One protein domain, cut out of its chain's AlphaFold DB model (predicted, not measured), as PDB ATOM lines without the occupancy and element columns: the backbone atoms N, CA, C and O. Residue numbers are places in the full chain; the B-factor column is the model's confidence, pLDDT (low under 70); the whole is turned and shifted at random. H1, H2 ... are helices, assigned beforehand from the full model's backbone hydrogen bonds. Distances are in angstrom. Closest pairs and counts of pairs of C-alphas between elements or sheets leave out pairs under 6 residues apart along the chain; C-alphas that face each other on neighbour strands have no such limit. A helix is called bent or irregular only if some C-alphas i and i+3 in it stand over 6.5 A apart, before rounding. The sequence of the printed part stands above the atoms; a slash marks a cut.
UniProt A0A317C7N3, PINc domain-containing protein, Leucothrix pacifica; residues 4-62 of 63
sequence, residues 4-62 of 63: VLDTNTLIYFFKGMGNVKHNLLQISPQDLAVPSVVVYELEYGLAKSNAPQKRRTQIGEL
ATOM      1  N   VAL A   4     -30.698   3.250  23.689       96.56
ATOM      2  CA  VAL A   4     -31.757   2.313  24.060       96.56
ATOM      3  C   VAL A   4     -33.095   3.033  23.931       96.56
ATOM      4  O   VAL A   4     -33.307   4.058  24.577       96.56
ATOM      5  N   LEU A   5     -33.965   2.539  23.054       96.81
ATOM      6  CA  LEU A   5     -35.209   3.211  22.682       96.81
ATOM      7  C   LEU A   5     -36.338   2.884  23.660       96.81
ATOM      8  O   LEU A   5     -36.517   1.730  24.047       96.81
ATOM      9  N   ASP A   6     -37.129   3.894  24.013       96.38
ATOM     10  CA  ASP A   6     -38.358   3.730  24.782       96.38
ATOM     11  C   ASP A   6     -39.588   3.574  23.867       96.38
ATOM     12  O   ASP A   6     -39.548   3.769  22.644       96.38
ATOM     13  N   THR A   7     -40.720   3.239  24.476       94.06
ATOM     14  CA  THR A   7     -41.985   3.008  23.772       94.06
ATOM     15  C   THR A   7     -42.473   4.255  23.040       94.06
ATOM     16  O   THR A   7     -42.944   4.168  21.904       94.06
ATOM     17  N   ASN A   8     -42.323   5.439  23.640       94.00
ATOM     18  CA  ASN A   8     -42.775   6.687  23.030       94.00
ATOM     19  C   ASN A   8     -41.965   7.042  21.785       94.00
ATOM     20  O   ASN A   8     -42.551   7.447  20.780       94.00
ATOM     21  N   THR A   9     -40.650   6.840  21.811       95.56
ATOM     22  CA  THR A   9     -39.778   7.064  20.656       95.56
ATOM     23  C   THR A   9     -40.227   6.210  19.475       95.56
ATOM     24  O   THR A   9     -40.416   6.731  18.374       95.56
ATOM     25  N   LEU A  10     -40.499   4.922  19.700       93.44
ATOM     26  CA  LEU A  10     -40.997   4.028  18.651       93.44
ATOM     27  C   LEU A  10     -42.399   4.433  18.170       93.44
ATOM     28  O   LEU A  10     -42.646   4.490  16.965       93.44
ATOM     29  N   ILE A  11     -43.307   4.815  19.072       90.00
ATOM     30  CA  ILE A  11     -44.632   5.339  18.697       90.00
ATOM     31  C   ILE A  11     -44.504   6.586  17.812       90.00
ATOM     32  O   ILE A  11     -45.239   6.723  16.832       90.00
ATOM     33  N   TYR A  12     -43.590   7.500  18.137       93.94
ATOM     34  CA  TYR A  12     -43.382   8.739  17.386       93.94
ATOM     35  C   TYR A  12     -42.745   8.459  16.026       93.94
ATOM     36  O   TYR A  12     -43.171   9.050  15.032       93.94
ATOM     37  N   PHE A  13     -41.807   7.511  15.959       93.56
ATOM     38  CA  PHE A  13     -41.239   7.013  14.710       93.56
ATOM     39  C   PHE A  13     -42.332   6.492  13.765       93.56
ATOM     40  O   PHE A  13     -42.433   6.958  12.628       93.56
ATOM     41  N   PHE A  14     -43.203   5.596  14.244       86.75
ATOM     42  CA  PHE A  14     -44.275   5.014  13.426       86.75
ATOM     43  C   PHE A  14     -45.372   6.015  13.053       86.75
ATOM     44  O   PHE A  14     -45.931   5.934  11.960       86.75
ATOM     45  N   LYS A  15     -45.684   6.971  13.935       88.00
ATOM     46  CA  LYS A  15     -46.648   8.046  13.648       88.00
ATOM     47  C   LYS A  15     -46.063   9.175  12.793       88.00
ATOM     48  O   LYS A  15     -46.813  10.063  12.403       88.00
ATOM     49  N   GLY A  16     -44.755   9.171  12.524       90.06
ATOM     50  CA  GLY A  16     -44.077  10.258  11.816       90.06
ATOM     51  C   GLY A  16     -44.157  11.599  12.553       90.06
ATOM     52  O   GLY A  16     -44.260  12.640  11.910       90.06
ATOM     53  N   MET A  17     -44.166  11.586  13.890       92.75
ATOM     54  CA  MET A  17     -44.287  12.795  14.709       92.75
ATOM     55  C   MET A  17     -42.918  13.328  15.138       92.75
ATOM     56  O   MET A  17     -42.055  12.580  15.603       92.75
ATOM     57  N   GLY A  18     -42.752  14.648  15.034       93.56
ATOM     58  CA  GLY A  18     -41.487  15.322  15.321       93.56
ATOM     59  C   GLY A  18     -40.354  14.873  14.391       93.56
ATOM     60  O   GLY A  18     -40.580  14.277  13.341       93.56
ATOM     61  N   ASN A  19     -39.111  15.123  14.803       95.81
ATOM     62  CA  ASN A  19     -37.917  14.762  14.027       95.81
ATOM     63  C   ASN A  19     -37.371  13.363  14.363       95.81
ATOM     64  O   ASN A  19     -36.263  13.022  13.958       95.81
ATOM     65  N   VAL A  20     -38.134  12.532  15.088       95.75
ATOM     66  CA  VAL A  20     -37.668  11.227  15.592       95.75
ATOM     67  C   VAL A  20     -37.217  10.312  14.456       95.75
ATOM     68  O   VAL A  20     -36.119   9.768  14.506       95.75
ATOM     69  N   LYS A  21     -38.020  10.194  13.392       94.19
ATOM     70  CA  LYS A  21     -37.668   9.378  12.221       94.19
ATOM     71  C   LYS A  21     -36.383   9.849  11.546       94.19
ATOM     72  O   LYS A  21     -35.543   9.020  11.219       94.19
ATOM     73  N   HIS A  22     -36.225  11.157  11.356       95.94
ATOM     74  CA  HIS A  22     -35.015  11.713  10.757       95.94
ATOM     75  C   HIS A  22     -33.786  11.413  11.621       95.94
ATOM     76  O   HIS A  22     -32.813  10.870  11.114       95.94
ATOM     77  N   ASN A  23     -33.873  11.676  12.928       95.50
ATOM     78  CA  ASN A  23     -32.767  11.488  13.863       95.50
ATOM     79  C   ASN A  23     -32.353  10.015  13.989       95.50
ATOM     80  O   ASN A  23     -31.165   9.715  13.929       95.50
ATOM     81  N   LEU A  24     -33.314   9.092  14.119       94.81
ATOM     82  CA  LEU A  24     -33.015   7.661  14.245       94.81
ATOM     83  C   LEU A  24     -32.363   7.089  12.984       94.81
ATOM     84  O   LEU A  24     -31.464   6.267  13.096       94.81
ATOM     85  N   LEU A  25     -32.757   7.557  11.795       93.75
ATOM     86  CA  LEU A  25     -32.154   7.120  10.531       93.75
ATOM     87  C   LEU A  25     -30.711   7.618  10.329       93.75
ATOM     88  O   LEU A  25     -30.046   7.149   9.412       93.75
ATOM     89  N   GLN A  26     -30.227   8.563  11.145       95.94
ATOM     90  CA  GLN A  26     -28.816   8.981  11.147       95.94
ATOM     91  C   GLN A  26     -27.948   8.149  12.106       95.94
ATOM     92  O   GLN A  26     -26.726   8.286  12.096       95.94
ATOM     93  N   ILE A  27     -28.556   7.310  12.948       95.25
ATOM     94  CA  ILE A  27     -27.846   6.454  13.901       95.25
ATOM     95  C   ILE A  27     -27.656   5.080  13.262       95.25
ATOM     96  O   ILE A  27     -28.576   4.524  12.663       95.25
ATOM     97  N   SER A  28     -26.453   4.521  13.391       95.06
ATOM     98  CA  SER A  28     -26.176   3.178  12.892       95.06
ATOM     99  C   SER A  28     -27.061   2.142  13.605       95.06
ATOM    100  O   SER A  28     -27.166   2.200  14.830       95.06
ATOM    101  N   PRO A  29     -27.658   1.159  12.903       92.00
ATOM    102  CA  PRO A  29     -28.509   0.146  13.532       92.00
ATOM    103  C   PRO A  29     -27.829  -0.631  14.668       92.00
ATOM    104  O   PRO A  29     -28.470  -0.947  15.659       92.00
ATOM    105  N   GLN A  30     -26.520  -0.883  14.565       95.12
ATOM    106  CA  GLN A  30     -25.728  -1.543  15.618       95.12
ATOM    107  C   GLN A  30     -25.602  -0.716  16.912       95.12
ATOM    108  O   GLN A  30     -25.265  -1.258  17.962       95.12
ATOM    109  N   ASP A  31     -25.836   0.597  16.837       97.12
ATOM    110  CA  ASP A  31     -25.847   1.509  17.980       97.12
ATOM    111  C   ASP A  31     -27.269   1.703  18.542       97.12
ATOM    112  O   ASP A  31     -27.446   2.466  19.490       97.12
ATOM    113  N   LEU A  32     -28.284   1.027  17.991       95.94
ATOM    114  CA  LEU A  32     -29.670   1.076  18.451       95.94
ATOM    115  C   LEU A  32     -30.050  -0.236  19.143       95.94
ATOM    116  O   LEU A  32     -29.807  -1.324  18.631       95.94
ATOM    117  N   ALA A  33     -30.702  -0.129  20.296       95.81
ATOM    118  CA  ALA A  33     -31.254  -1.265  21.020       95.81
ATOM    119  C   ALA A  33     -32.700  -0.990  21.439       95.81
ATOM    120  O   ALA A  33     -33.054   0.128  21.816       95.81
ATOM    121  N   VAL A  34     -33.531  -2.030  21.417       95.69
ATOM    122  CA  VAL A  34     -34.909  -1.983  21.916       95.69
ATOM    123  C   VAL A  34     -35.037  -2.986  23.065       95.69
ATOM    124  O   VAL A  34     -34.808  -4.178  22.853       95.69
ATOM    125  N   PRO A  35     -35.380  -2.548  24.288       96.38
ATOM    126  CA  PRO A  35     -35.619  -3.456  25.404       96.38
ATOM    127  C   PRO A  35     -36.784  -4.412  25.128       96.38
ATOM    128  O   PRO A  35     -37.812  -4.006  24.592       96.38
ATOM    129  N   SER A  36     -36.689  -5.658  25.598       95.06
ATOM    130  CA  SER A  36     -37.777  -6.643  25.466       95.06
ATOM    131  C   SER A  36     -39.088  -6.188  26.122       95.06
ATOM    132  O   SER A  36     -40.166  -6.477  25.609       95.06
ATOM    133  N   VAL A  37     -39.016  -5.421  27.217       95.06
ATOM    134  CA  VAL A  37     -40.201  -4.824  27.859       95.06
ATOM    135  C   VAL A  37     -40.916  -3.825  26.942       95.06
ATOM    136  O   VAL A  37     -42.142  -3.818  26.886       95.06
ATOM    137  N   VAL A  38     -40.168  -3.046  26.155       95.62
ATOM    138  CA  VAL A  38     -40.730  -2.096  25.182       95.62
ATOM    139  C   VAL A  38     -41.411  -2.849  24.037       95.62
ATOM    140  O   VAL A  38     -42.497  -2.463  23.606       95.62
ATOM    141  N   VAL A  39     -40.826  -3.964  23.585       92.62
ATOM    142  CA  VAL A  39     -41.464  -4.851  22.596       92.62
ATOM    143  C   VAL A  39     -42.810  -5.361  23.125       92.62
ATOM    144  O   VAL A  39     -43.819  -5.236  22.432       92.62
ATOM    145  N   TYR A  40     -42.858  -5.840  24.372       91.94
ATOM    146  CA  TYR A  40     -44.102  -6.294  25.004       91.94
ATOM    147  C   TYR A  40     -45.168  -5.190  25.079       91.94
ATOM    148  O   TYR A  40     -46.331  -5.425  24.745       91.94
ATOM    149  N   GLU A  41     -44.796  -3.973  25.482       91.44
ATOM    150  CA  GLU A  41     -45.726  -2.837  25.547       91.44
ATOM    151  C   GLU A  41     -46.315  -2.490  24.178       91.44
ATOM    152  O   GLU A  41     -47.517  -2.219  24.067       91.44
ATOM    153  N   LEU A  42     -45.489  -2.527  23.128       88.44
ATOM    154  CA  LEU A  42     -45.944  -2.306  21.761       88.44
ATOM    155  C   LEU A  42     -46.928  -3.393  21.335       88.44
ATOM    156  O   LEU A  42     -48.028  -3.060  20.895       88.44
ATOM    157  N   GLU A  43     -46.591  -4.671  21.511       86.81
ATOM    158  CA  GLU A  43     -47.474  -5.794  21.177       86.81
ATOM    159  C   GLU A  43     -48.814  -5.727  21.921       86.81
ATOM    160  O   GLU A  43     -49.880  -5.878  21.311       86.81
ATOM    161  N   TYR A  44     -48.778  -5.428  23.222       88.62
ATOM    162  CA  TYR A  44     -49.969  -5.253  24.046       88.62
ATOM    163  C   TYR A  44     -50.822  -4.067  23.568       88.62
ATOM    164  O   TYR A  44     -52.038  -4.190  23.382       88.62
ATOM    165  N   GLY A  45     -50.191  -2.920  23.298       84.44
ATOM    166  CA  GLY A  45     -50.856  -1.735  22.759       84.44
ATOM    167  C   GLY A  45     -51.471  -1.974  21.375       84.44
ATOM    168  O   GLY A  45     -52.568  -1.482  21.093       84.44
ATOM    169  N   LEU A  46     -50.814  -2.768  20.521       78.81
ATOM    170  CA  LEU A  46     -51.356  -3.191  19.228       78.81
ATOM    171  C   LEU A  46     -52.607  -4.045  19.393       78.81
ATOM    172  O   LEU A  46     -53.614  -3.756  18.741       78.81
ATOM    173  N   ALA A  47     -52.543  -5.064  20.252       80.00
ATOM    174  CA  ALA A  47     -53.640  -5.993  20.503       80.00
ATOM    175  C   ALA A  47     -54.892  -5.283  21.037       80.00
ATOM    176  O   ALA A  47     -56.009  -5.661  20.692       80.00
ATOM    177  N   LYS A  48     -54.710  -4.215  21.820       78.00
ATOM    178  CA  LYS A  48     -55.804  -3.381  22.338       78.00
ATOM    179  C   LYS A  48     -56.404  -2.424  21.294       78.00
ATOM    180  O   LYS A  48     -57.471  -1.861  21.525       78.00
ATOM    181  N   SER A  49     -55.735  -2.188  20.164       67.75
ATOM    182  CA  SER A  49     -56.163  -1.184  19.180       67.75
ATOM    183  C   SER A  49     -57.094  -1.754  18.098       67.75
ATOM    184  O   SER A  49     -56.853  -2.832  17.565       67.75
ATOM    185  N   ASN A  50     -58.117  -0.984  17.706       58.59
ATOM    186  CA  ASN A  50     -59.208  -1.377  16.790       58.59
ATOM    187  C   ASN A  50     -58.803  -1.706  15.325       58.59
ATOM    188  O   ASN A  50     -59.673  -1.848  14.472       58.59
ATOM    189  N   ALA A  51     -57.507  -1.820  14.999       59.53
ATOM    190  CA  ALA A  51     -57.016  -2.200  13.666       59.53
ATOM    191  C   ALA A  51     -55.707  -3.027  13.755       59.53
ATOM    192  O   ALA A  51     -54.624  -2.498  13.480       59.53
ATOM    193  N   PRO A  52     -55.775  -4.318  14.136       56.34
ATOM    194  CA  PRO A  52     -54.601  -5.126  14.495       56.34
ATOM    195  C   PRO A  52     -53.743  -5.548  13.290       56.34
ATOM    196  O   PRO A  52     -52.520  -5.637  13.396       56.34
ATOM    197  N   GLN A  53     -54.365  -5.786  12.129       55.44
ATOM    198  CA  GLN A  53     -53.702  -6.414  10.977       55.44
ATOM    199  C   GLN A  53     -52.590  -5.563  10.346       55.44
ATOM    200  O   GLN A  53     -51.517  -6.090  10.080       55.44
ATOM    201  N   LYS A  54     -52.800  -4.255  10.125       56.69
ATOM    202  CA  LYS A  54     -51.789  -3.393   9.470       56.69
ATOM    203  C   LYS A  54     -50.552  -3.141  10.333       56.69
ATOM    204  O   LYS A  54     -49.492  -2.850   9.792       56.69
ATOM    205  N   ARG A  55     -50.690  -3.210  11.663       58.44
ATOM    206  CA  ARG A  55     -49.618  -2.831  12.597       58.44
ATOM    207  C   ARG A  55     -48.760  -4.022  13.042       58.44
ATOM    208  O   ARG A  55     -47.598  -3.820  13.363       58.44
ATOM    209  N   ARG A  56     -49.275  -5.259  12.970       57.28
ATOM    210  CA  ARG A  56     -48.473  -6.479  13.201       57.28
ATOM    211  C   ARG A  56     -47.365  -6.673  12.166       57.28
ATOM    212  O   ARG A  56     -46.267  -7.062  12.543       57.28
ATOM    213  N   THR A  57     -47.623  -6.358  10.897       58.84
ATOM    214  CA  THR A  57     -46.618  -6.487   9.829       58.84
ATOM    215  C   THR A  57     -45.394  -5.600  10.084       58.84
ATOM    216  O   THR A  57     -44.281  -6.026   9.827       58.84
ATOM    217  N   GLN A  58     -45.585  -4.416  10.682       59.78
ATOM    218  CA  GLN A  58     -44.497  -3.477  11.000       59.78
ATOM    219  C   GLN A  58     -43.611  -3.921  12.173       59.78
ATOM    220  O   GLN A  58     -42.446  -3.547  12.218       59.78
ATOM    221  N   ILE A  59     -44.145  -4.694  13.130       59.34
ATOM    222  CA  ILE A  59     -43.335  -5.266  14.223       59.34
ATOM    223  C   ILE A  59     -42.579  -6.506  13.739       59.34
ATOM    224  O   ILE A  59     -41.434  -6.699  14.129       59.34
ATOM    225  N   GLY A  60     -43.181  -7.312  12.859       58.59
ATOM    226  CA  GLY A  60     -42.506  -8.471  12.266       58.59
ATOM    227  C   GLY A  60     -41.278  -8.120  11.420       58.59
ATOM    228  O   GLY A  60     -40.428  -8.973  11.233       58.59
ATOM    229  N   GLU A  61     -41.168  -6.882  10.932       58.47
ATOM    230  CA  GLU A  61     -39.968  -6.379  10.243       58.47
ATOM    231  C   GLU A  61     -38.874  -5.886  11.211       58.47
ATOM    232  O   GLU A  61     -37.767  -5.576  10.774       58.47
ATOM    233  N   LEU A  62     -39.184  -5.768  12.508       57.94
ATOM    234  CA  LEU A  62     -38.283  -5.243  13.541       57.94
ATOM    235  C   LEU A  62     -37.579  -6.349  14.353       57.94
ATOM    236  O   LEU A  62     -36.597  -6.050  15.032       57.94
TER     237      LEU A  62
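What this domain is: This is residues 4 to 62 of the 63 residues of the protein "PINc domain-containing protein" of Leucothrix pacifica (UniProt A0A317C7N3). Four helices make a loosely joined chain of parts: the longest, H3, meets H1 at a steep angle, short H2 packs on H1, and H4 folds back beside H3 in the opposite direction as an open, narrow V. The chain between H2 and H3 swings round in a wide loop, and residues 25 to 30 of it stick out. The printed part has 59 residues with four named helices, in the order H1, H2, H3, H4, and no named strand; the class is all helix. The whole is compact, with a radius of gyration of the C-alphas of 11.7 A, and the C-alphas span 32 by 23 by 18 A.

How they stand to each other: H3, residues 36 to 47, touches H1, residues 7 to 15, with residues 38 to 42 of H3 alone. The closest C-alphas of the two are those of Thr 7 and Val 38, 5.4 A apart. Their lines stand at a steep tilt of 50 degrees, and they run the same way. H1 also touches H2, residues 20 to 24, and the closest C-alphas there are those of Phe 13 and Lys 21, 5.0 A apart. H2 and H3 are apart. H4, residues 52 to 60, and H3 only just touch, with 3 pairs of C-alphas within 8 A, and they touch only at the corner by their link. H3 takes part in this with residue 46 alone; the closest C-alphas are those of Leu 46 and Pro 52, 6.1 A apart. H3 and H4 run opposite ways at a shallow tilt of 21 degrees, and their centres are 11.8 A apart. H4 is apart from H1 and from H2. In H1, H2 and H3 every O i to N i+4 pair is within hydrogen-bond range; in H4 it is 2 of 5, beside 4 of 6 O i to N i+3 pairs.

Where its parts are: H3 is 16.6 A long from first to last C-alpha, from Ser 36 at (-37.777, -6.643, 25.466) to Ala 47. H1 measures 12.2 A and begins at C-alpha 7 at (-41.985, 3.008, 23.772). H2 measures 6.0 A. H4 measures 12.7 A and ends at C-alpha 60 at (-42.506, -8.471, 12.266). H4 is neither bent nor irregular, but only just: C-alphas 54 and 57 are 6.0 A apart.

The domain as a whole: The two C-alphas farthest apart are those of Ser 28 and Asn 50, at 33.6 A. The printed part runs from residue 4 to residue 62 and has no cut. The links from H1 to H2 and from H3 to H4 are tight, with 4 residues each, while the link from H2 to H3 is long, with 11 residues. Residues 25 to 30, in that long link, stand free. The mean pLDDT of the printed part is 84.5; residues 49 to 62 are under 70, and the mean over H4 is 58.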